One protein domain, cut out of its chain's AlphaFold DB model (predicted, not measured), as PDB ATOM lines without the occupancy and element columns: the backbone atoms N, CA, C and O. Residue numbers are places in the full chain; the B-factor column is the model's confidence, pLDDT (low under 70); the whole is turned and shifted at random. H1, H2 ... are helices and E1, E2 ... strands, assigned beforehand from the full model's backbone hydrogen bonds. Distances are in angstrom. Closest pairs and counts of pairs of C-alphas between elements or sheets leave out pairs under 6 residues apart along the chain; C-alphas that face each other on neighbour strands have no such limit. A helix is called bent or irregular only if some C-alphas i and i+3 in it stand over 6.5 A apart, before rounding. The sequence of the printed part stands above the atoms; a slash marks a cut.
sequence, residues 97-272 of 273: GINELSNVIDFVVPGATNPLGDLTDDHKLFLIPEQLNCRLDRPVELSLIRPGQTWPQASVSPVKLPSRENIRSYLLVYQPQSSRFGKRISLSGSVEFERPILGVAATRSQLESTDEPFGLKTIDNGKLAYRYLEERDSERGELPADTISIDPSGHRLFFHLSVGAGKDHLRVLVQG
ATOM      1  N   GLY A  97      27.334   2.013 -55.193       87.62
ATOM      2  CA  GLY A  97      28.119   1.018 -55.936       87.62
ATOM      3  C   GLY A  97      27.581  -0.404 -55.873       87.62
ATOM      4  O   GLY A  97      28.352  -1.357 -55.987       87.62
ATOM      5  N   ILE A  98      26.272  -0.543 -55.678       91.69
ATOM      6  CA  ILE A  98      25.554  -1.812 -55.742       91.69
ATOM      7  C   ILE A  98      24.767  -1.851 -57.052       91.69
ATOM      8  O   ILE A  98      23.863  -1.042 -57.254       91.69
ATOM      9  N   ASN A  99      25.092  -2.806 -57.920       88.88
ATOM     10  CA  ASN A  99      24.433  -3.005 -59.210       88.88
ATOM     11  C   ASN A  99      23.090  -3.732 -59.066       88.88
ATOM     12  O   ASN A  99      22.127  -3.396 -59.751       88.88
ATOM     13  N   GLU A 100      23.029  -4.737 -58.189       88.69
ATOM     14  CA  GLU A 100      21.850  -5.591 -58.023       88.69
ATOM     15  C   GLU A 100      21.717  -6.069 -56.570       88.69
ATOM     16  O   GLU A 100      22.706  -6.412 -55.915       88.69
ATOM     17  N   LEU A 101      20.474  -6.134 -56.082       92.69
ATOM     18  CA  LEU A 101      20.109  -6.732 -54.799       92.69
ATOM     19  C   LEU A 101      18.994  -7.749 -54.988       92.69
ATOM     20  O   LEU A 101      18.001  -7.490 -55.667       92.69
ATOM     21  N   SER A 102      19.133  -8.901 -54.337       93.88
ATOM     22  CA  SER A 102      18.019  -9.838 -54.213       93.88
ATOM     23  C   SER A 102      16.899  -9.255 -53.347       93.88
ATOM     24  O   SER A 102      17.149  -8.550 -52.379       93.88
ATOM     25  N   ASN A 103      15.656  -9.618 -53.659       91.56
ATOM     26  CA  ASN A 103      14.431  -9.150 -52.992       91.56
ATOM     27  C   ASN A 103      14.333  -9.463 -51.486       91.56
ATOM     28  O   ASN A 103      13.473  -8.918 -50.800       91.56
ATOM     29  N   VAL A 104      15.178 -10.364 -50.986       94.44
ATOM     30  CA  VAL A 104      15.317 -10.688 -49.561       94.44
ATOM     31  C   VAL A 104      16.118  -9.623 -48.794       94.44
ATOM     32  O   VAL A 104      16.268  -9.725 -47.582       94.44
ATOM     33  N   ILE A 105      16.663  -8.622 -49.489       95.94
ATOM     34  CA  ILE A 105      17.513  -7.577 -48.923       95.94
ATOM     35  C   ILE A 105      16.802  -6.234 -49.045       95.94
ATOM     36  O   ILE A 105      16.528  -5.775 -50.153       95.94
ATOM     37  N   ASP A 106      16.579  -5.580 -47.911       92.75
ATOM     38  CA  ASP A 106      16.184  -4.180 -47.861       92.75
ATOM     39  C   ASP A 106      17.431  -3.304 -47.714       92.75
ATOM     40  O   ASP A 106      18.278  -3.503 -46.839       92.75
ATOM     41  N   PHE A 107      17.568  -2.325 -48.601       90.19
ATOM     42  CA  PHE A 107      18.676  -1.384 -48.552       90.19
ATOM     43  C   PHE A 107      18.426  -0.314 -47.487       90.19
ATOM     44  O   PHE A 107      17.377   0.334 -47.476       90.19
ATOM     45  N   VAL A 108      19.406  -0.098 -46.610       87.38
ATOM     46  CA  VAL A 108      19.363   0.961 -45.603       87.38
ATOM     47  C   VAL A 108      20.035   2.194 -46.166       87.38
ATOM     48  O   VAL A 108      21.208   2.192 -46.535       87.38
ATOM     49  N   VAL A 109      19.267   3.268 -46.217       78.00
ATOM     50  CA  VAL A 109      19.702   4.511 -46.829       78.00
ATOM     51  C   VAL A 109      20.826   5.171 -46.006       78.00
ATOM     52  O   VAL A 109      20.694   5.253 -44.779       78.00
ATOM     53  N   PRO A 110      21.924   5.649 -46.635       71.69
ATOM     54  CA  PRO A 110      22.985   6.372 -45.938       71.69
ATOM     55  C   PRO A 110      22.452   7.522 -45.079       71.69
ATOM     56  O   PRO A 110      21.551   8.258 -45.483       71.69
ATOM     57  N   GLY A 111      23.010   7.680 -43.879       64.94
ATOM     58  CA  GLY A 111      22.608   8.735 -42.944       64.94
ATOM     59  C   GLY A 111      21.273   8.499 -42.228       64.94
ATOM     60  O   GLY A 111      20.901   9.317 -41.384       64.94
ATOM     61  N   ALA A 112      20.570   7.391 -42.498       67.69
ATOM     62  CA  ALA A 112      19.421   6.989 -41.695       67.69
ATOM     63  C   ALA A 112      19.829   6.877 -40.216       67.69
ATOM     64  O   ALA A 112      20.855   6.293 -39.867       67.69
ATOM     65  N   THR A 113      19.016   7.456 -39.333       63.72
ATOM     66  CA  THR A 113      19.311   7.522 -37.891       63.72
ATOM     67  C   THR A 113      18.815   6.303 -37.118       63.72
ATOM     68  O   THR A 113      18.976   6.252 -35.900       63.72
ATOM     69  N   ASN A 114      18.230   5.319 -37.811       69.06
ATOM     70  CA  ASN A 114      17.681   4.125 -37.186       69.06
ATOM     71  C   ASN A 114      18.799   3.360 -36.464       69.06
ATOM     72  O   ASN A 114      19.776   2.951 -37.101       69.06
ATOM     73  N   PRO A 115      18.678   3.136 -35.146       75.69
ATOM     74  CA  PRO A 115      19.555   2.224 -34.435       75.69
ATOM     75  C   PRO A 115      19.557   0.858 -35.124       75.69
ATOM     76  O   PRO A 115      18.506   0.350 -35.502       75.69
ATOM     77  N   LEU A 116      20.724   0.212 -35.211       81.06
ATOM     78  CA  LEU A 116      20.836  -1.134 -35.787       81.06
ATOM     79  C   LEU A 116      19.858  -2.135 -35.141       81.06
ATOM     80  O   LEU A 116      19.369  -3.046 -35.795       81.06
ATOM     81  N   GLY A 117      19.550  -1.942 -33.854       78.50
ATOM     82  CA  GLY A 117      18.598  -2.765 -33.112       78.50
ATOM     83  C   GLY A 117      17.161  -2.724 -33.639       78.50
ATOM     84  O   GLY A 117      16.435  -3.681 -33.390       78.50
ATOM     85  N   ASP A 118      16.783  -1.683 -34.379       84.94
ATOM     86  CA  ASP A 118      15.430  -1.499 -34.917       84.94
ATOM     87  C   ASP A 118      15.281  -2.079 -36.333       84.94
ATOM     88  O   ASP A 118      14.173  -2.177 -36.860       84.94
ATOM     89  N   LEU A 119      16.390  -2.496 -36.953       89.06
ATOM     90  CA  LEU A 119      16.404  -3.161 -38.253       89.06
ATOM     91  C   LEU A 119      16.073  -4.642 -38.073       89.06
ATOM     92  O   LEU A 119      16.958  -5.495 -38.086       89.06
ATOM     93  N   THR A 120      14.793  -4.936 -37.843       91.25
ATOM     94  CA  THR A 120      14.317  -6.302 -37.600       91.25
ATOM     95  C   THR A 120      13.282  -6.748 -38.614       91.25
ATOM     96  O   THR A 120      12.287  -6.054 -38.810       91.25
ATOM     97  N   ASP A 121      13.469  -7.936 -39.179       92.19
ATOM     98  CA  ASP A 121      12.492  -8.605 -40.035       92.19
ATOM     99  C   ASP A 121      12.735 -10.119 -39.971       92.19
ATOM    100  O   ASP A 121      13.872 -10.588 -39.977       92.19
ATOM    101  N   ASP A 122      11.665 -10.906 -39.891       90.94
ATOM    102  CA  ASP A 122      11.778 -12.364 -39.838       90.94
ATOM    103  C   ASP A 122      12.235 -12.972 -41.171       90.94
ATOM    104  O   ASP A 122      12.700 -14.106 -41.179       90.94
ATOM    105  N   HIS A 123      12.072 -12.260 -42.286       91.62
ATOM    106  CA  HIS A 123      12.173 -12.760 -43.656       91.62
ATOM    107  C   HIS A 123      13.130 -11.962 -44.544       91.62
ATOM    108  O   HIS A 123      13.255 -12.285 -45.728       91.62
ATOM    109  N   LYS A 124      13.794 -10.938 -44.003       94.12
ATOM    110  CA  LYS A 124      14.687 -10.067 -44.763       94.12
ATOM    111  C   LYS A 124      15.993  -9.786 -44.043       94.12
ATOM    112  O   LYS A 124      16.092  -9.882 -42.825       94.12
ATOM    113  N   LEU A 125      16.984  -9.405 -44.838       95.62
ATOM    114  CA  LEU A 125      18.239  -8.831 -44.386       95.62
ATOM    115  C   LEU A 125      18.267  -7.341 -44.711       95.62
ATOM    116  O   LEU A 125      17.632  -6.891 -45.661       95.62
ATOM    117  N   PHE A 126      19.064  -6.594 -43.966       95.00
ATOM    118  CA  PHE A 126      19.302  -5.176 -44.183       95.00
ATOM    119  C   PHE A 126      20.725  -4.968 -44.679       95.00
ATOM    120  O   PHE A 126      21.671  -5.430 -44.041       95.00
ATOM    121  N   LEU A 127      20.893  -4.277 -45.806       95.38
ATOM    122  CA  LEU A 127      22.210  -3.899 -46.314       95.38
ATOM    123  C   LEU A 127      22.515  -2.453 -45.955       95.38
ATOM    124  O   LEU A 127      21.849  -1.536 -46.426       95.38
ATOM    125  N   ILE A 128      23.552  -2.266 -45.149       92.75
ATOM    126  CA  ILE A 128      23.969  -0.973 -44.627       92.75
ATOM    127  C   ILE A 128      25.286  -0.576 -45.298       92.75
ATOM    128  O   ILE A 128      26.295  -1.255 -45.093       92.75
ATOM    129  N   PRO A 129      25.321   0.515 -46.075       91.00
ATOM    130  CA  PRO A 129      26.576   1.128 -46.490       91.00
ATOM    131  C   PRO A 129      27.249   1.760 -45.263       91.00
ATOM    132  O   PRO A 129      26.701   2.679 -44.658       91.00
ATOM    133  N   GLU A 130      28.415   1.252 -44.859       90.00
ATOM    134  CA  GLU A 130      29.074   1.698 -43.626       90.00
ATOM    135  C   GLU A 130      30.086   2.820 -43.857       90.00
ATOM    136  O   GLU A 130      29.971   3.906 -43.301       90.00
ATOM    137  N   GLN A 131      31.117   2.550 -44.651       88.00
ATOM    138  CA  GLN A 131      32.177   3.507 -44.956       88.00
ATOM    139  C   GLN A 131      32.431   3.421 -46.455       88.00
ATOM    140  O   GLN A 131      32.989   2.433 -46.922       88.00
ATOM    141  N   LEU A 132      31.996   4.423 -47.221       85.69
ATOM    142  CA  LEU A 132      32.075   4.408 -48.690       85.69
ATOM    143  C   LEU A 132      33.388   4.982 -49.242       85.69
ATOM    144  O   LEU A 132      33.678   4.845 -50.431       85.69
ATOM    145  N   ASN A 133      34.196   5.585 -48.373       82.25
ATOM    146  CA  ASN A 133      35.490   6.164 -48.713       82.25
ATOM    147  C   ASN A 133      36.506   5.942 -47.576       82.25
ATOM    148  O   ASN A 133      37.131   6.879 -47.075       82.25
ATOM    149  N   CYS A 134      36.619   4.698 -47.091       86.12
ATOM    150  CA  CYS A 134      37.591   4.364 -46.053       86.12
ATOM    151  C   CYS A 134      38.984   4.252 -46.667       86.12
ATOM    152  O   CYS A 134      39.228   3.400 -47.520       86.12
ATOM    153  N   ARG A 135      39.917   5.077 -46.189       87.44
ATOM    154  CA  ARG A 135      41.321   5.010 -46.584       87.44
ATOM    155  C   ARG A 135      42.169   4.521 -45.424       87.44
ATOM    156  O   ARG A 135      42.208   5.141 -44.365       87.44
ATOM    157  N   LEU A 136      42.898   3.432 -45.645       84.50
ATOM    158  CA  LEU A 136      43.789   2.872 -44.636       84.50
ATOM    159  C   LEU A 136      45.109   3.654 -44.569       84.50
ATOM    160  O   LEU A 136      45.845   3.734 -45.559       84.50
ATOM    161  N   ASP A 137      45.455   4.160 -43.384       84.81
ATOM    162  CA  ASP A 137      46.731   4.854 -43.137       84.81
ATOM    163  C   ASP A 137      47.943   3.918 -43.248       84.81
ATOM    164  O   ASP A 137      49.042   4.320 -43.639       84.81
ATOM    165  N   ARG A 138      47.739   2.643 -42.914       85.00
ATOM    166  CA  ARG A 138      48.740   1.574 -42.955       85.00
ATOM    167  C   ARG A 138      48.113   0.299 -43.513       85.00
ATOM    168  O   ARG A 138      46.909   0.121 -43.354       85.00
ATOM    169  N   PRO A 139      48.897  -0.597 -44.137       86.69
ATOM    170  CA  PRO A 139      48.364  -1.873 -44.580       86.69
ATOM    171  C   PRO A 139      47.792  -2.654 -43.396       86.69
ATOM    172  O   PRO A 139      48.400  -2.672 -42.321       86.69
ATOM    173  N   VAL A 140      46.656  -3.309 -43.608       88.25
ATOM    174  CA  VAL A 140      46.005  -4.160 -42.607       88.25
ATOM    175  C   VAL A 140      45.927  -5.572 -43.165       88.25
ATOM    176  O   VAL A 140      45.625  -5.774 -44.338       88.25
ATOM    177  N   GLU A 141      46.242  -6.553 -42.332       89.88
ATOM    178  CA  GLU A 141      46.134  -7.960 -42.683       89.88
ATOM    179  C   GLU A 141      44.920  -8.553 -41.971       89.88
ATOM    180  O   GLU A 141      44.831  -8.507 -40.745       89.88
ATOM    181  N   LEU A 142      43.965  -9.056 -42.750       88.69
ATOM    182  CA  LEU A 142      42.671  -9.523 -42.262       88.69
ATOM    183  C   LEU A 142      42.383 -10.907 -42.807       88.69
ATOM    184  O   LEU A 142      42.474 -11.142 -44.007       88.69
ATOM    185  N   SER A 143      41.973 -11.824 -41.948       90.12
ATOM    186  CA  SER A 143      41.485 -13.127 -42.388       90.12
ATOM    187  C   SER A 143      40.125 -12.948 -43.057       90.12
ATOM    188  O   SER A 143      39.134 -12.771 -42.366       90.12
ATOM    189  N   LEU A 144      40.043 -12.992 -44.385       90.50
ATOM    190  CA  LEU A 144      38.790 -12.785 -45.123       90.50
ATOM    191  C   LEU A 144      38.534 -13.934 -46.095       90.50
ATOM    192  O   LEU A 144      39.463 -14.602 -46.558       90.50
ATOM    193  N   ILE A 145      37.262 -14.139 -46.414       91.81
ATOM    194  CA  ILE A 145      36.828 -15.037 -47.484       91.81
ATOM    195  C   ILE A 145      37.031 -14.293 -48.804       91.81
ATOM    196  O   ILE A 145      36.571 -13.161 -48.946       91.81
ATOM    197  N   ARG A 146      37.777 -14.889 -49.737       91.19
ATOM    198  CA  ARG A 146      38.237 -14.234 -50.974       91.19
ATOM    199  C   ARG A 146      37.330 -14.534 -52.172       91.19
ATOM    200  O   ARG A 146      36.650 -15.560 -52.168       91.19
ATOM    201  N   PRO A 147      37.385 -13.710 -53.235       91.25
ATOM    202  CA  PRO A 147      36.797 -14.051 -54.527       91.25
ATOM    203  C   PRO A 147      37.113 -15.476 -54.988       91.25
ATOM    204  O   PRO A 147      38.246 -15.948 -54.848       91.25
ATOM    205  N   GLY A 148      36.099 -16.165 -55.512       89.88
ATOM    206  CA  GLY A 148      36.192 -17.562 -55.937       89.88
ATOM    207  C   GLY A 148      36.206 -18.598 -54.806       89.88
ATOM    208  O   GLY A 148      36.356 -19.787 -55.089       89.88
ATOM    209  N   GLN A 149      36.068 -18.190 -53.538       90.69
ATOM    210  CA  GLN A 149      35.951 -19.105 -52.400       90.69
ATOM    211  C   GLN A 149      34.496 -19.287 -51.959       90.69
ATOM    212  O   GLN A 149      33.675 -18.375 -52.071       90.69
ATOM    213  N   THR A 150      34.221 -20.457 -51.381       92.88
ATOM    214  CA  THR A 150      32.967 -20.771 -50.689       92.88
ATOM    215  C   THR A 150      33.278 -21.099 -49.235       92.88
ATOM    216  O   THR A 150      34.111 -21.962 -48.961       92.88
ATOM    217  N   TRP A 151      32.633 -20.414 -48.302       93.12
ATOM    218  CA  TRP A 151      32.722 -20.681 -46.869       93.12
ATOM    219  C   TRP A 151      31.482 -21.470 -46.417       93.12
ATOM    220  O   TRP A 151      30.399 -21.204 -46.948       93.12
ATOM    221  N   PRO A 152      31.612 -22.422 -45.470       90.69
ATOM    222  CA  PRO A 152      32.769 -22.704 -44.603       90.69
ATOM    223  C   PRO A 152      33.820 -23.671 -45.175       90.69
ATOM    224  O   PRO A 152      34.786 -24.000 -44.491       90.69
ATOM    225  N   GLN A 153      33.674 -24.137 -46.418       85.81
ATOM    226  CA  GLN A 153      34.538 -25.182 -46.990       85.81
ATOM    227  C   GLN A 153      35.965 -24.693 -47.292       85.81
ATOM    228  O   GLN A 153      36.919 -25.468 -47.207       85.81
ATOM    229  N   ALA A 154      36.127 -23.429 -47.675       78.62
ATOM    230  CA  ALA A 154      37.421 -22.850 -47.998       78.62
ATOM    231  C   ALA A 154      38.213 -22.490 -46.735       78.62
ATOM    232  O   ALA A 154      37.698 -21.887 -45.793       78.62
ATOM    233  N   SER A 155      39.514 -22.784 -46.754       70.00
ATOM    234  CA  SER A 155      40.432 -22.287 -45.733       70.00
ATOM    235  C   SER A 155      40.554 -20.766 -45.845       70.00
ATOM    236  O   SER A 155      41.033 -20.239 -46.853       70.00
ATOM    237  N   VAL A 156      40.123 -20.061 -44.799       75.25
ATOM    238  CA  VAL A 156      40.301 -18.612 -44.687       75.25
ATOM    239  C   VAL A 156      41.796 -18.315 -44.607       75.25
ATOM    240  O   VAL A 156      42.526 -18.944 -43.840       75.25
ATOM    241  N   SER A 157      42.257 -17.354 -45.404       71.88
ATOM    242  CA  SER A 157      43.663 -16.945 -45.434       71.88
ATOM    243  C   SER A 157      43.778 -15.436 -45.230       71.88
ATOM    244  O   SER A 157      42.882 -14.701 -45.659       71.88
ATOM    245  N   PRO A 158      44.858 -14.950 -44.596       82.56
ATOM    246  CA  PRO A 158      45.052 -13.521 -44.422       82.56
ATOM    247  C   PRO A 158      45.104 -12.791 -45.768       82.56
ATOM    248  O   PRO A 158      45.827 -13.182 -46.683       82.56
ATOM    249  N   VAL A 159      44.313 -11.737 -45.912       82.88
ATOM    250  CA  VAL A 159      44.301 -10.785 -47.022       82.88
ATOM    251  C   VAL A 159      45.019  -9.536 -46.551       82.88
ATOM    252  O   VAL A 159      44.645  -8.938 -45.546       82.88
ATOM    253  N   LYS A 160      46.048  -9.129 -47.291       86.81
ATOM    254  CA  LYS A 160      46.730  -7.864 -47.043       86.81
ATOM    255  C   LYS A 160      46.030  -6.766 -47.828       86.81
ATOM    256  O   LYS A 160      46.174  -6.700 -49.046       86.81
ATOM    257  N   LEU A 161      45.304  -5.910 -47.123       86.12
ATOM    258  CA  LEU A 161      44.734  -4.695 -47.680       86.12
ATOM    259  C   LEU A 161      45.818  -3.609 -47.671       86.12
ATOM    260  O   LEU A 161      46.375  -3.311 -46.607       86.12
ATOM    261  N   PRO A 162      46.198  -3.060 -48.832       78.56
ATOM    262  CA  PRO A 162      47.244  -2.051 -48.909       78.56
ATOM    263  C   PRO A 162      46.782  -0.725 -48.292       78.56
ATOM    264  O   PRO A 162      45.614  -0.355 -48.326       78.56
ATOM    265  N   SER A 163      47.734   0.023 -47.731       76.00
ATOM    266  CA  SER A 163      47.486   1.412 -47.338       76.00
ATOM    267  C   SER A 163      47.199   2.267 -48.564       76.00
ATOM    268  O   SER A 163      47.825   2.053 -49.602       76.00
ATOM    269  N   ARG A 164      46.414   3.330 -48.378       70.12
ATOM    270  CA  ARG A 164      46.110   4.382 -49.363       70.12
ATOM    271  C   ARG A 164      45.117   4.029 -50.464       70.12
ATOM    272  O   ARG A 164      44.742   4.975 -51.157       70.12
ATOM    273  N   GLU A 165      44.704   2.773 -50.598       77.25
ATOM    274  CA  GLU A 165      43.543   2.410 -51.413       77.25
ATOM    275  C   GLU A 165      42.261   2.794 -50.675       77.25
ATOM    276  O   GLU A 165      42.181   2.670 -49.448       77.25
ATOM    277  N   ASN A 166      41.288   3.294 -51.431       87.50
ATOM    278  CA  ASN A 166      39.950   3.517 -50.916       87.50
ATOM    279  C   ASN A 166      39.223   2.175 -50.872       87.50
ATOM    280  O   ASN A 166      39.333   1.355 -51.784       87.50
ATOM    281  N   ILE A 167      38.500   1.940 -49.789       91.81
ATOM    282  CA  ILE A 167      37.759   0.713 -49.529       91.81
ATOM    283  C   ILE A 167      36.339   1.108 -49.155       91.81
ATOM    284  O   ILE A 167      36.120   2.017 -48.351       91.81
ATOM    285  N   ARG A 168      35.380   0.395 -49.741       93.31
ATOM    286  CA  ARG A 168      33.967   0.486 -49.393       93.31
ATOM    287  C   ARG A 168      33.602  -0.665 -48.476       93.31
ATOM    288  O   ARG A 168      33.925  -1.813 -48.775       93.31
ATOM    289  N   SER A 169      32.935  -0.358 -47.373       94.75
ATOM    290  CA  SER A 169      32.415  -1.348 -46.435       94.75
ATOM    291  C   SER A 169      30.902  -1.361 -46.463       94.75
ATOM    292  O   SER A 169      30.267  -0.307 -46.382       94.75
ATOM    293  N   TYR A 170      30.342  -2.563 -46.517       96.19
ATOM    294  CA  TYR A 170      28.914  -2.798 -46.392       96.19
ATOM    295  C   TYR A 170      28.671  -3.878 -45.346       96.19
ATOM    296  O   TYR A 170      29.327  -4.923 -45.366       96.19
ATOM    297  N   LEU A 171      27.701  -3.652 -44.469       95.94
ATOM    298  CA  LEU A 171      27.255  -4.620 -43.480       95.94
ATOM    299  C   LEU A 171      25.895  -5.165 -43.895       95.94
ATOM    300  O   LEU A 171      24.928  -4.416 -43.995       95.94
ATOM    301  N   LEU A 172      25.818  -6.471 -44.115       96.75
ATOM    302  CA  LEU A 172      24.555  -7.170 -44.287       96.75
ATOM    303  C   LEU A 172      24.142  -7.740 -42.928       96.75
ATOM    304  O   LEU A 172      24.950  -8.393 -42.266       96.75
ATOM    305  N   VAL A 173      22.913  -7.457 -42.507       94.50
ATOM    306  CA  VAL A 173      22.401  -7.752 -41.166       94.50
ATOM    307  C   VAL A 173      21.093  -8.516 -41.264       94.50
ATOM    308  O   VAL A 173      20.110  -8.005 -41.794       94.50
ATOM    309  N   TYR A 174      21.059  -9.713 -40.699       94.06
ATOM    310  CA  TYR A 174      19.830 -10.396 -40.331       94.06
ATOM    311  C   TYR A 174      19.583 -10.233 -38.832       94.06
ATOM    312  O   TYR A 174      20.433 -10.579 -38.005       94.06
ATOM    313  N   GLN A 175      18.398  -9.740 -38.482       91.25
ATOM    314  CA  GLN A 175      17.928  -9.703 -37.106       91.25
ATOM    315  C   GLN A 175      16.424 -10.022 -37.080       91.25
ATOM    316  O   GLN A 175      15.631  -9.234 -37.595       91.25
ATOM    317  N   PRO A 176      16.003 -11.145 -36.474       89.75
ATOM    318  CA  PRO A 176      14.599 -11.535 -36.464       89.75
ATOM    319  C   PRO A 176      13.776 -10.582 -35.594       89.75
ATOM    320  O   PRO A 176      14.213 -10.160 -34.518       89.75
ATOM    321  N   GLN A 177      12.554 -10.272 -36.030       87.62
ATOM    322  CA  GLN A 177      11.598  -9.498 -35.234       87.62
ATOM    323  C   GLN A 177      10.979 -10.371 -34.137       87.62
ATOM    324  O   GLN A 177      10.728  -9.909 -33.021       87.62
ATOM    325  N   SER A 178      10.733 -11.648 -34.438       78.50
ATOM    326  CA  SER A 178      10.237 -12.622 -33.480       78.50
ATOM    327  C   SER A 178      11.344 -13.586 -33.055       78.50
ATOM    328  O   SER A 178      11.839 -14.402 -33.822       78.50
ATOM    329  N   SER A 179      11.693 -13.569 -31.768       65.25
ATOM    330  CA  SER A 179      12.634 -14.524 -31.166       65.25
ATOM    331  C   SER A 179      11.996 -15.897 -30.902       65.25
ATOM    332  O   SER A 179      12.330 -16.580 -29.931       65.25
ATOM    333  N   ARG A 180      11.019 -16.310 -31.727       64.00
ATOM    334  CA  ARG A 180      10.304 -17.577 -31.538       64.00
ATOM    335  C   ARG A 180      11.239 -18.748 -31.821       64.00
ATOM    336  O   ARG A 180      11.366 -19.201 -32.956       64.00
ATOM    337  N   PHE A 181      11.832 -19.262 -30.749       60.50
ATOM    338  CA  PHE A 181      12.582 -20.512 -30.743       60.50
ATOM    339  C   PHE A 181      11.799 -21.617 -31.474       60.50
ATOM    340  O   PHE A 181      10.629 -21.861 -31.176       60.50
ATOM    341  N   GLY A 182      12.447 -22.260 -32.450       61.22
ATOM    342  CA  GLY A 182      11.896 -23.375 -33.228       61.22
ATOM    343  C   GLY A 182      11.331 -23.028 -34.613       61.22
ATOM    344  O   GLY A 182      11.089 -23.948 -35.392       61.22
ATOM    345  N   LYS A 183      11.148 -21.746 -34.973       71.56
ATOM    346  CA  LYS A 183      10.882 -21.364 -36.373       71.56
ATOM    347  C   LYS A 183      12.225 -21.246 -37.095       71.56
ATOM    348  O   LYS A 183      12.994 -20.342 -36.797       71.56
ATOM    349  N   ARG A 184      12.490 -22.166 -38.022       80.56
ATOM    350  CA  ARG A 184      13.690 -22.173 -38.865       80.56
ATOM    351  C   ARG A 184      13.291 -21.843 -40.287       80.56
ATOM    352  O   ARG A 184      12.354 -22.449 -40.814       80.56
ATOM    353  N   ILE A 185      13.970 -20.885 -40.891       88.00
ATOM    354  CA  ILE A 185      13.792 -20.567 -42.305       88.00
ATOM    355  C   ILE A 185      15.159 -20.470 -42.965       88.00
ATOM    356  O   ILE A 185      16.163 -20.230 -42.304       88.00
ATOM    357  N   SER A 186      15.179 -20.621 -44.281       91.62
ATOM    358  CA  SER A 186      16.373 -20.343 -45.068       91.62
ATOM    359  C   SER A 186      16.182 -19.039 -45.827       91.62
ATOM    360  O   SER A 186      15.157 -18.850 -46.486       91.62
ATOM    361  N   LEU A 187      17.174 -18.158 -45.757       94.81
ATOM    362  CA  LEU A 187      17.236 -16.927 -46.536       94.81
ATOM    363  C   LEU A 187      18.367 -17.053 -47.545       94.81
ATOM    364  O   LEU A 187      19.506 -17.339 -47.193       94.81
ATOM    365  N   SER A 188      18.054 -16.882 -48.824       97.25
ATOM    366  CA  SER A 188      19.038 -16.974 -49.902       97.25
ATOM    367  C   SER A 188      18.947 -15.763 -50.793       97.25
ATOM    368  O   SER A 188      17.852 -15.336 -51.159       97.25
ATOM    369  N   GLY A 189      20.099 -15.234 -51.164       97.50
ATOM    370  CA  GLY A 189      20.160 -14.046 -51.984       97.50
ATOM    371  C   GLY A 189      21.568 -13.744 -52.446       97.50
ATOM    372  O   GLY A 189      22.506 -14.525 -52.272       97.50
ATOM    373  N   SER A 190      21.688 -12.589 -53.077       98.12
ATOM    374  CA  SER A 190      22.945 -12.077 -53.581       98.12
ATOM    375  C   SER A 190      22.981 -10.558 -53.564       98.12
ATOM    376  O   SER A 190      21.940  -9.895 -53.608       98.12
ATOM    377  N   VAL A 191      24.205 -10.042 -53.521       98.25
ATOM    378  CA  VAL A 191      24.534  -8.633 -53.730       98.25
ATOM    379  C   VAL A 191      25.564  -8.571 -54.846       98.25
ATOM    380  O   VAL A 191      26.591  -9.251 -54.770       98.25
ATOM    381  N   GLU A 192      25.289  -7.778 -55.876       96.94
ATOM    382  CA  GLU A 192      26.241  -7.494 -56.948       96.94
ATOM    383  C   GLU A 192      26.806  -6.085 -56.795       96.94
ATOM    384  O   GLU A 192      26.060  -5.110 -56.690       96.94
ATOM    385  N   PHE A 193      28.129  -5.982 -56.796       96.25
ATOM    386  CA  PHE A 193      28.874  -4.749 -56.609       96.25
ATOM    387  C   PHE A 193      29.496  -4.285 -57.921       96.25
ATOM    388  O   PHE A 193      30.005  -5.072 -58.722       96.25
ATOM    389  N   GLU A 194      29.529  -2.971 -58.110       93.00
ATOM    390  CA  GLU A 194      30.168  -2.346 -59.270       93.00
ATOM    391  C   GLU A 194      31.672  -2.650 -59.332       93.00
ATOM    392  O   GLU A 194      32.250  -2.811 -60.406       93.00
ATOM    393  N   ARG A 195      32.314  -2.743 -58.166       94.00
ATOM    394  CA  ARG A 195      33.754  -2.953 -58.012       94.00
ATOM    395  C   ARG A 195      34.053  -4.333 -57.413       94.00
ATOM    396  O   ARG A 195      33.189  -4.892 -56.738       94.00
ATOM    397  N   PRO A 196      35.269  -4.871 -57.615       95.25
ATOM    398  CA  PRO A 196      35.643  -6.161 -57.051       95.25
ATOM    399  C   PRO A 196      35.580  -6.184 -55.517       95.25
ATOM    400  O   PRO A 196      36.067  -5.283 -54.832       95.25
ATOM    401  N   ILE A 197      35.028  -7.263 -54.976       96.06
ATOM    402  CA  ILE A 197      35.060  -7.644 -53.568       96.06
ATOM    403  C   ILE A 197      36.506  -7.996 -53.201       96.06
ATOM    404  O   ILE A 197      37.117  -8.897 -53.774       96.06
ATOM    405  N   LEU A 198      37.049  -7.305 -52.204       93.75
ATOM    406  CA  LEU A 198      38.370  -7.572 -51.634       93.75
ATOM    407  C   LEU A 198      38.322  -8.737 -50.639       93.75
ATOM    408  O   LEU A 198      39.277  -9.506 -50.516       93.75
ATOM    409  N   GLY A 199      37.198  -8.878 -49.939       93.88
ATOM    410  CA  GLY A 199      36.914 -10.036 -49.106       93.88
ATOM    411  C   GLY A 199      35.696  -9.849 -48.208       93.88
ATOM    412  O   GLY A 199      35.167  -8.747 -48.067       93.88
ATOM    413  N   VAL A 200      35.264 -10.947 -47.591       96.12
ATOM    414  CA  VAL A 200      34.110 -10.979 -46.685       96.12
ATOM    415  C   VAL A 200      34.518 -11.471 -45.298       96.12
ATOM    416  O   VAL A 200      35.234 -12.468 -45.159       96.12
ATOM    417  N   ALA A 201      34.049 -10.764 -44.272       95.44
ATOM    418  CA  ALA A 201      34.115 -11.163 -42.873       95.44
ATOM    419  C   ALA A 201      32.759 -11.735 -42.446       95.44
ATOM    420  O   ALA A 201      31.748 -11.041 -42.536       95.44
ATOM    421  N   ALA A 202      32.742 -12.982 -41.980       94.44
ATOM    422  CA  ALA A 202      31.513 -13.697 -41.616       94.44
ATOM    423  C   ALA A 202      31.577 -14.355 -40.231       94.44
ATOM    424  O   ALA A 202      30.554 -14.566 -39.590       94.44
ATOM    425  N   THR A 203      32.780 -14.651 -39.735       92.38
ATOM    426  CA  THR A 203      32.973 -15.188 -38.384       92.38
ATOM    427  C   THR A 203      33.159 -14.068 -37.366       92.38
ATOM    428  O   THR A 203      33.565 -12.951 -37.703       92.38
ATOM    429  N   ARG A 204      32.973 -14.403 -36.086       92.00
ATOM    430  CA  ARG A 204      33.191 -13.492 -34.958       92.00
ATOM    431  C   ARG A 204      34.512 -12.727 -35.044       92.00
ATOM    432  O   ARG A 204      34.512 -11.503 -35.018       92.00
ATOM    433  N   SER A 205      35.623 -13.451 -35.169       91.25
ATOM    434  CA  SER A 205      36.965 -12.853 -35.160       91.25
ATOM    435  C   SER A 205      37.189 -11.893 -36.332       91.25
ATOM    436  O   SER A 205      37.808 -10.845 -36.172       91.25
ATOM    437  N   GLN A 206      36.640 -12.219 -37.504       93.44
ATOM    438  CA  GLN A 206      36.767 -11.393 -38.701       93.44
ATOM    439  C   GLN A 206      35.950 -10.108 -38.565       93.44
ATOM    440  O   GLN A 206      36.447  -9.022 -38.863       93.44
ATOM    441  N   LEU A 207      34.716 -10.224 -38.075       94.12
ATOM    442  CA  LEU A 207      33.839  -9.087 -37.825       94.12
ATOM    443  C   LEU A 207      34.431  -8.153 -36.759       94.12
ATOM    444  O   LEU A 207      34.574  -6.962 -37.019       94.12
ATOM    445  N   GLU A 208      34.885  -8.694 -35.625       92.81
ATOM    446  CA  GLU A 208      35.565  -7.918 -34.574       92.81
ATOM    447  C   GLU A 208      36.820  -7.208 -35.117       92.81
ATOM    448  O   GLU A 208      37.035  -6.030 -34.840       92.81
ATOM    449  N   SER A 209      37.624  -7.880 -35.954       91.88
ATOM    450  CA  SER A 209      38.830  -7.280 -36.552       91.88
ATOM    451  C   SER A 209      38.556  -6.190 -37.595       91.88
ATOM    452  O   SER A 209      39.451  -5.411 -37.917       91.88
ATOM    453  N   THR A 210      37.334  -6.134 -38.135       93.06
ATOM    454  CA  THR A 210      36.934  -5.172 -39.174       93.06
ATOM    455  C   THR A 210      36.078  -4.026 -38.634       93.06
ATOM    456  O   THR A 210      35.898  -3.039 -39.340       93.06
ATOM    457  N   ASP A 211      35.572  -4.113 -37.399       92.56
ATOM    458  CA  ASP A 211      34.666  -3.106 -36.828       92.56
ATOM    459  C   ASP A 211      35.301  -1.732 -36.677       92.56
ATOM    460  O   ASP A 211      34.680  -0.733 -37.024       92.56
ATOM    461  N   GLU A 212      36.522  -1.670 -36.155       89.44
ATOM    462  CA  GLU A 212      37.219  -0.400 -35.956       89.44
ATOM    463  C   GLU A 212      37.591   0.285 -37.284       89.44
ATOM    464  O   GLU A 212      37.221   1.449 -37.454       89.44
ATOM    465  N   PRO A 213      38.227  -0.400 -38.258       89.44
ATOM    466  CA  PRO A 213      38.633   0.258 -39.500       89.44
ATOM    467  C   PRO A 213      37.483   0.528 -40.481       89.44
ATOM    468  O   PRO A 213      37.596   1.439 -41.301       89.44
ATOM    469  N   PHE A 214      36.399  -0.254 -40.447       92.25
ATOM    470  CA  PHE A 214      35.373  -0.222 -41.501       92.25
ATOM    471  C   PHE A 214      33.942  -0.045 -41.001       92.25
ATOM    472  O   PHE A 214      33.046   0.197 -41.809       92.25
ATOM    473  N   GLY A 215      33.710  -0.157 -39.695       89.88
ATOM    474  CA  GLY A 215      32.383  -0.020 -39.120       89.88
ATOM    475  C   GLY A 215      31.870   1.420 -39.107       89.88
ATOM    476  O   GLY A 215      32.626   2.401 -39.107       89.88
ATOM    477  N   LEU A 216      30.548   1.560 -39.034       86.50
ATOM    478  CA  LEU A 216      29.930   2.843 -38.704       86.50
ATOM    479  C   LEU A 216      30.234   3.224 -37.256       86.50
ATOM    480  O   LEU A 216      29.903   2.492 -36.327       86.50
ATOM    481  N   LYS A 217      30.783   4.424 -37.048       81.12
ATOM    482  CA  LYS A 217      31.100   4.950 -35.704       81.12
ATOM    483  C   LYS A 217      29.866   5.159 -34.823       81.12
ATOM    484  O   LYS A 217      29.983   5.258 -33.607       81.12
ATOM    485  N   THR A 218      28.692   5.264 -35.440       78.75
ATOM    486  CA  THR A 218      27.397   5.388 -34.765       78.75
ATOM    487  C   THR A 218      26.869   4.049 -34.247       78.75
ATOM    488  O   THR A 218      25.975   4.042 -33.402       78.75
ATOM    489  N   ILE A 219      27.420   2.923 -34.714       81.50
ATOM    490  CA  ILE A 219      27.038   1.580 -34.284       81.50
ATOM    491  C   ILE A 219      28.020   1.100 -33.213       81.50
ATOM    492  O   ILE A 219      29.211   0.915 -33.456       81.50
ATOM    493  N   ASP A 220      27.501   0.833 -32.016       80.38
ATOM    494  CA  ASP A 220      28.264   0.186 -30.949       80.38
ATOM    495  C   ASP A 220      28.309  -1.333 -31.177       80.38
ATOM    496  O   ASP A 220      27.516  -2.100 -30.619       80.38
ATOM    497  N   ASN A 221      29.243  -1.768 -32.026       79.38
ATOM    498  CA  ASN A 221      29.412  -3.178 -32.380       79.38
ATOM    499  C   ASN A 221      29.724  -4.073 -31.168       79.38
ATOM    500  O   ASN A 221      29.377  -5.254 -31.174       79.38
ATOM    501  N   GLY A 222      30.303  -3.516 -30.097       72.00
ATOM    502  CA  GLY A 222      30.623  -4.250 -28.869       72.00
ATOM    503  C   GLY A 222      29.391  -4.736 -28.097       72.00
ATOM    504  O   GLY A 222      29.496  -5.654 -27.285       72.00
ATOM    505  N   LYS A 223      28.211  -4.163 -28.365       77.06
ATOM    506  CA  LYS A 223      26.932  -4.594 -27.772       77.06
ATOM    507  C   LYS A 223      26.189  -5.639 -28.603       77.06
ATOM    508  O   LYS A 223      25.167  -6.159 -28.158       77.06
ATOM    509  N   LEU A 224      26.681  -5.960 -29.797       78.50
ATOM    510  CA  LEU A 224      26.043  -6.903 -30.707       78.50
ATOM    511  C   LEU A 224      26.615  -8.309 -30.488       78.50
ATOM    512  O   LEU A 224      27.536  -8.748 -31.174       78.50
ATOM    513  N   ALA A 225      26.075  -9.015 -29.497       77.06
ATOM    514  CA  ALA A 225      26.444 -10.402 -29.236       77.06
ATOM    515  C   ALA A 225      25.903 -11.353 -30.324       77.06
ATOM    516  O   ALA A 225      24.809 -11.133 -30.839       77.06
ATOM    517  N   TYR A 226      26.657 -12.425 -30.608       84.38
ATOM    518  CA  TYR A 226      26.255 -13.549 -31.473       84.38
ATOM    519  C   TYR A 226      25.725 -13.127 -32.850       84.38
ATOM    520  O   TYR A 226      24.640 -13.529 -33.243       84.38
ATOM    521  N   ARG A 227      26.480 -12.261 -33.533       90.25
ATOM    522  CA  ARG A 227      26.118 -11.660 -34.827       90.25
ATOM    523  C   ARG A 227      26.854 -12.261 -36.029       90.25
ATOM    524  O   ARG A 227      27.129 -11.552 -36.988       90.25
ATOM    525  N   TYR A 228      27.330 -13.490 -35.925       92.88
ATOM    526  CA  TYR A 228      28.236 -14.102 -36.896       92.88
ATOM    527  C   TYR A 228      27.603 -15.365 -37.461       92.88
ATOM    528  O   TYR A 228      26.802 -15.986 -36.775       92.88
ATOM    529  N   LEU A 229      28.024 -15.756 -38.662       93.69
ATOM    530  CA  LEU A 229      27.486 -16.935 -39.336       93.69
ATOM    531  C   LEU A 229      27.900 -18.236 -38.637       93.69
ATOM    532  O   LEU A 229      29.024 -18.350 -38.124       93.69
ATOM    533  N   GLU A 230      27.029 -19.238 -38.689       91.44
ATOM    534  CA  GLU A 230      27.272 -20.568 -38.127       91.44
ATOM    535  C   GLU A 230      28.079 -21.439 -39.105       91.44
ATOM    536  O   GLU A 230      27.639 -21.767 -40.205       91.44
ATOM    537  N   GLU A 231      29.295 -21.838 -38.708       90.12
ATOM    538  CA  GLU A 231      30.224 -22.603 -39.568       90.12
ATOM    539  C   GLU A 231      29.889 -24.095 -39.697       90.12
ATOM    540  O   GLU A 231      30.489 -24.814 -40.501       90.12
ATOM    541  N   ARG A 232      28.987 -24.591 -38.851       90.06
ATOM    542  CA  ARG A 232      28.601 -26.000 -38.749       90.06
ATOM    543  C   ARG A 232      27.129 -26.085 -38.424       90.06
ATOM    544  O   ARG A 232      26.577 -25.172 -37.816       90.06
ATOM    545  N   ASP A 233      26.548 -27.233 -38.737       88.06
ATOM    546  CA  ASP A 233      25.187 -27.520 -38.327       88.06
ATOM    547  C   ASP A 233      25.059 -27.369 -36.806       88.06
ATOM    548  O   ASP A 233      25.835 -27.936 -36.022       88.06
ATOM    549  N   SER A 234      24.069 -26.594 -36.388       82.44
ATOM    550  CA  SER A 234      23.784 -26.298 -34.993       82.44
ATOM    551  C   SER A 234      22.477 -26.974 -34.567       82.44
ATOM    552  O   SER A 234      21.908 -27.799 -35.287       82.44
ATOM    553  N   GLU A 235      22.047 -26.738 -33.325       79.44
ATOM    554  CA  GLU A 235      20.804 -27.308 -32.779       79.44
ATOM    555  C   GLU A 235      20.683 -28.838 -32.952       79.44
ATOM    556  O   GLU A 235      19.624 -29.363 -33.277       79.44
ATOM    557  N   ARG A 236      21.783 -29.571 -32.712       80.25
ATOM    558  CA  ARG A 236      21.883 -31.038 -32.894       80.25
ATOM    559  C   ARG A 236      21.715 -31.506 -34.349       80.25
ATOM    560  O   ARG A 236      21.275 -32.629 -34.576       80.25
ATOM    561  N   GLY A 237      22.120 -30.676 -35.309       77.25
ATOM    562  CA  GLY A 237      22.083 -30.994 -36.738       77.25
ATOM    563  C   GLY A 237      20.778 -30.598 -37.423       77.25
ATOM    564  O   GLY A 237      20.555 -30.960 -38.572       77.25
ATOM    565  N   GLU A 238      19.889 -29.896 -36.719       78.25
ATOM    566  CA  GLU A 238      18.589 -29.507 -37.262       78.25
ATOM    567  C   GLU A 238      18.587 -28.117 -37.913       78.25
ATOM    568  O   GLU A 238      17.626 -27.770 -38.605       78.25
ATOM    569  N   LEU A 239      19.641 -27.327 -37.692       84.50
ATOM    570  CA  LEU A 239      19.881 -26.064 -38.376       84.50
ATOM    571  C   LEU A 239      21.198 -26.192 -39.156       84.50
ATOM    572  O   LEU A 239      22.244 -26.315 -38.518       84.50
ATOM    573  N   PRO A 240      21.166 -26.247 -40.499       90.38
ATOM    574  CA  PRO A 240      22.378 -26.387 -41.303       90.38
ATOM    575  C   PRO A 240      23.344 -25.214 -41.125       90.38
ATOM    576  O   PRO A 240      22.919 -24.114 -40.780       90.38
ATOM    577  N   ALA A 241      24.626 -25.436 -41.412       92.69
ATOM    578  CA  ALA A 241      25.603 -24.351 -41.509       92.69
ATOM    579  C   ALA A 241      25.180 -23.289 -42.539       92.69
ATOM    580  O   ALA A 241      24.609 -23.607 -43.591       92.69
ATOM    581  N   ASP A 242      25.538 -22.038 -42.273       95.31
ATOM    582  CA  ASP A 242      25.406 -20.971 -43.254       95.31
ATOM    583  C   ASP A 242      26.449 -21.139 -44.351       95.31
ATOM    584  O   ASP A 242      27.538 -21.677 -44.138       95.31
ATOM    585  N   THR A 243      26.146 -20.641 -45.546       96.44
ATOM    586  CA  THR A 243      27.115 -20.640 -46.640       96.44
ATOM    587  C   THR A 243      27.166 -19.297 -47.330       96.44
ATOM    588  O   THR A 243      26.147 -18.634 -47.538       96.44
ATOM    589  N   ILE A 244      28.379 -18.911 -47.717       96.62
ATOM    590  CA  ILE A 244      28.602 -17.767 -48.592       96.62
ATOM    591  C   ILE A 244      29.575 -18.148 -49.696       96.62
ATOM    592  O   ILE A 244      30.497 -18.937 -49.480       96.62
ATOM    593  N   SER A 245      29.400 -17.569 -50.875       96.12
ATOM    594  CA  SER A 245      30.352 -17.699 -51.972       96.12
ATOM    595  C   SER A 245      30.499 -16.387 -52.713       96.12
ATOM    596  O   SER A 245      29.545 -15.628 -52.872       96.12
ATOM    597  N   ILE A 246      31.714 -16.114 -53.168       95.94
ATOM    598  CA  ILE A 246      31.982 -14.976 -54.040       95.94
ATOM    599  C   ILE A 246      32.254 -15.537 -55.425       95.94
ATOM    600  O   ILE A 246      33.056 -16.465 -55.582       95.94
ATOM    601  N   ASP A 247      31.578 -14.989 -56.423       93.56
ATOM    602  CA  ASP A 247      31.736 -15.434 -57.795       93.56
ATOM    603  C   ASP A 247      33.190 -15.249 -58.294       93.56
ATOM    604  O   ASP A 247      33.961 -14.464 -57.732       93.56
ATOM    605  N   PRO A 248      33.608 -15.965 -59.353       89.88
ATOM    606  CA  PRO A 248      34.978 -15.864 -59.852       89.88
ATOM    607  C   PRO A 248      35.358 -14.477 -60.381       89.88
ATOM    608  O   PRO A 248      36.545 -14.154 -60.385       89.88
ATOM    609  N   SER A 249      34.391 -13.667 -60.837       92.31
ATOM    610  CA  SER A 249      34.675 -12.286 -61.247       92.31
ATOM    611  C   SER A 249      34.982 -11.384 -60.050       92.31
ATOM    612  O   SER A 249      35.647 -10.362 -60.206       92.31
ATOM    613  N   GLY A 250      34.554 -11.788 -58.852       95.06
ATOM    614  CA  GLY A 250      34.718 -11.034 -57.624       95.06
ATOM    615  C   GLY A 250      33.686  -9.929 -57.458       95.06
ATOM    616  O   GLY A 250      33.863  -9.107 -56.576       95.06
ATOM    617  N   HIS A 251      32.628  -9.873 -58.262       96.81
ATOM    618  CA  HIS A 251      31.629  -8.804 -58.199       96.81
ATOM    619  C   HIS A 251      30.344  -9.215 -57.490       96.81
ATOM    620  O   HIS A 251      29.594  -8.345 -57.052       96.81
ATOM    621  N   ARG A 252      30.070 -10.513 -57.337       98.06
ATOM    622  CA  ARG A 252      28.810 -10.984 -56.756       98.06
ATOM    623  C   ARG A 252      29.045 -11.878 -55.552       98.06
ATOM    624  O   ARG A 252      29.715 -12.906 -55.638       98.06
ATOM    625  N   LEU A 253      28.456 -11.485 -54.428       98.25
ATOM    626  CA  LEU A 253      28.351 -12.301 -53.224       98.25
ATOM    627  C   LEU A 253      27.021 -13.050 -53.252       98.25
ATOM    628  O   LEU A 253      25.973 -12.429 -53.418       98.25
ATOM    629  N   PHE A 254      27.056 -14.355 -53.020       98.31
ATOM    630  CA  PHE A 254      25.894 -15.192 -52.753       98.31
ATOM    631  C   PHE A 254      25.910 -15.644 -51.298       98.31
ATOM    632  O   PHE A 254      26.971 -15.938 -50.745       98.31
ATOM    633  N   PHE A 255      24.731 -15.740 -50.695       97.88
ATOM    634  CA  PHE A 255      24.561 -16.295 -49.358       97.88
ATOM    635  C   PHE A 255      23.364 -17.238 -49.302       97.88
ATOM    636  O   PHE A 255      22.369 -17.069 -50.015       97.88
ATOM    637  N   HIS A 256      23.461 -18.205 -48.402       97.06
ATOM    638  CA  HIS A 256      22.368 -19.045 -47.950       97.06
ATOM    639  C   HIS A 256      22.493 -19.170 -46.435       97.06
ATOM    640  O   HIS A 256      23.415 -19.827 -45.950       97.06
ATOM    641  N   LEU A 257      21.596 -18.501 -45.719       95.25
ATOM    642  CA  LEU A 257      21.573 -18.469 -44.265       95.25
ATOM    643  C   LEU A 257      20.455 -19.364 -43.745       95.25
ATOM    644  O   LEU A 257      19.313 -19.252 -44.201       95.25
ATOM    645  N   SER A 258      20.779 -20.227 -42.795       91.94
ATOM    646  CA  SER A 258      19.820 -21.043 -42.060       91.94
ATOM    647  C   SER A 258      19.526 -20.347 -40.744       91.94
ATOM    648  O   SER A 258      20.232 -20.519 -39.756       91.94
ATOM    649  N   VAL A 259      18.460 -19.552 -40.728       87.44
ATOM    650  CA  VAL A 259      18.208 -18.603 -39.647       87.44
ATOM    651  C   VAL A 259      17.100 -19.067 -38.702       87.44
ATOM    652  O   VAL A 259      16.154 -19.768 -39.086       87.44
ATOM    653  N   GLY A 260      17.223 -18.654 -37.441       80.44
ATOM    654  CA  GLY A 260      16.279 -18.938 -36.358       80.44
ATOM    655  C   GLY A 260      16.103 -17.725 -35.445       80.44
ATOM    656  O   GLY A 260      15.788 -16.635 -35.904       80.44
ATOM    657  N   ALA A 261      16.320 -17.894 -34.138       78.19
ATOM    658  CA  ALA A 261      16.258 -16.786 -33.174       78.19
ATOM    659  C   ALA A 261      17.571 -15.971 -33.067       78.19
ATOM    660  O   ALA A 261      17.625 -15.002 -32.307       78.19
ATOM    661  N   GLY A 262      18.626 -16.402 -33.768       83.38
ATOM    662  CA  GLY A 262      19.954 -15.780 -33.784       83.38
ATOM    663  C   GLY A 262      20.055 -14.561 -34.704       83.38
ATOM    664  O   GLY A 262      19.087 -14.191 -35.366       83.38
ATOM    665  N   LYS A 263      21.230 -13.928 -34.716       89.94
ATOM    666  CA  LYS A 263      21.551 -12.797 -35.592       89.94
ATOM    667  C   LYS A 263      22.710 -13.180 -36.491       89.94
ATOM    668  O   LYS A 263      23.727 -13.646 -35.992       89.94
ATOM    669  N   ASP A 264      22.610 -12.834 -37.764       93.06
ATOM    670  CA  ASP A 264      23.639 -13.173 -38.741       93.06
ATOM    671  C   ASP A 264      24.094 -11.917 -39.451       93.06
ATOM    672  O   ASP A 264      23.313 -11.241 -40.120       93.06
ATOM    673  N   HIS A 265      25.351 -11.536 -39.243       95.12
ATOM    674  CA  HIS A 265      25.944 -10.403 -39.929       95.12
ATOM    675  C   HIS A 265      27.132 -10.878 -40.757       95.12
ATOM    676  O   HIS A 265      27.906 -11.745 -40.351       95.12
ATOM    677  N   LEU A 266      27.323 -10.227 -41.896       96.19
ATOM    678  CA  LEU A 266      28.547 -10.323 -42.676       96.19
ATOM    679  C   LEU A 266      28.947  -8.934 -43.160       96.19
ATOM    680  O   LEU A 266      28.095  -8.095 -43.454       96.19
ATOM    681  N   ARG A 267      30.253  -8.685 -43.225       97.06
ATOM    682  CA  ARG A 267      30.810  -7.441 -43.756       97.06
ATOM    683  C   ARG A 267      31.517  -7.723 -45.066       97.06
ATOM    684  O   ARG A 267      32.399  -8.579 -45.122       97.06
ATOM    685  N   VAL A 268      31.145  -6.980 -46.098       97.75
ATOM    686  CA  VAL A 268      31.744  -7.052 -47.427       97.75
ATOM    687  C   VAL A 268      32.651  -5.849 -47.612       97.75
ATOM    688  O   VAL A 268      32.203  -4.708 -47.505       97.75
ATOM    689  N   LEU A 269      33.925  -6.111 -47.894       96.25
ATOM    690  CA  LEU A 269      34.890  -5.088 -48.272       96.25
ATOM    691  C   LEU A 269      35.046  -5.108 -49.784       96.25
ATOM    692  O   LEU A 269      35.347  -6.147 -50.370       96.25
ATOM    693  N   VAL A 270      34.852  -3.955 -50.403       95.75
ATOM    694  CA  VAL A 270      34.858  -3.773 -51.853       95.75
ATOM    695  C   VAL A 270      35.889  -2.714 -52.204       95.75
ATOM    696  O   VAL A 270      36.096  -1.758 -51.454       95.75
ATOM    697  N   GLN A 271      36.552  -2.885 -53.342       92.50
ATOM    698  CA  GLN A 271      37.487  -1.897 -53.855       92.50
ATOM    699  C   GLN A 271      36.768  -0.554 -54.062       92.50
ATOM    700  O   GLN A 271      35.714  -0.484 -54.697       92.50
ATOM    701  N   GLY A 272      37.316   0.505 -53.474       84.06
ATOM    702  CA  GLY A 272      36.902   1.882 -53.714       84.06
ATOM    703  C   GLY A 272      37.580   2.466 -54.951       84.06
ATOM    704  O   GLY A 272      38.271   1.766 -55.691       84.06
TER     705      GLY A 272
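AT A GLANCE: This is residues 97 to 272 of the 273 residues of an uncharacterized protein of Rubripirellula reticaptiva (UniProt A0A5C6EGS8). Look for a sandwich of two sheets, one of five strands and one of four, face to face with their strands nearly aligned; the helix H1 and the small hairpin E4 and E5 cover part of the larger sheet's other face. The printed part has 176 residues with eleven named strands and one named helix, in the order E1 to E8, H1, E9 to E11; it is mostly strand, though only 82 residues, under half, are in named elements. The larger sheet runs E2, E3, E6, E11, E8 and is mixed; E1, E7, E10, E9 and the pair E4, E5 are antiparallel. The whole is compact, with a radius of gyration of the C-alphas of 15.2 A, and spans 47 by 37 by 30 A.

IN THESE COORDINATES: Begin in the largest sheet at C-alpha 125, (18.239, -8.831, -44.386), where E3, residues 125 to 135, starts its 27.0 A. Beside it are E2, residues 105 to 107, and E6, residues 166 to 174, 26.7 A long; then come E11, residues 264 to 271, 23.4 A, ending at C-alpha 271, (37.487, -1.897, -53.855), and E8, residues 197 to 201. The second sheet holds E1, residues 98 to 101, E7, residues 185 to 193, 26.1 A, E10, residues 252 to 259, 21.5 A, and E9, residues 243 to 246. Find E4 at residues 140 to 144, E5 at 157 to 161, and H1 at 204 to 214, 15.0 A long.

HOW THE PARTS SIT: In the strongly twisted larger sheet, E2 and E3 are parallel, with N 106 and O 125 2.8 A apart. E3 and E6 are antiparallel, with N 128 to O 171 at 2.8 A; so are E6 and E11, with N 170 to O 268 at 3.0 A, and E11 and E8, with N 201 to O 267 at 2.9 A. The three sheets form a stack, face to face in turn: the larger sheet faces the four-stranded one at 10.4 A centre to centre and the hairpin E4 and E5 at 10.7 A. In the second sheet look at N 187 and O 257, 2.9 A, between E7 and E10. H1 is on the larger sheet, in two layers, a helix on one face of a sheet, at a height over the sheet of 8.8 A. It is irregular, with C-alphas 209 and 212 7.1 A apart, and 5 of its 7 O i to N i+4 pairs are within hydrogen-bond range. H1 and E7 are apart.

THE WHOLE: The C-alphas of Arg 164 and Gly 182, the two farthest apart, are 46.9 A from each other. The printed part has no cut. The links E2 to E3, E4 to E5 and H1 to E9 are long. Confidence is under 70 at residues 111 to 114 and 179 to 182.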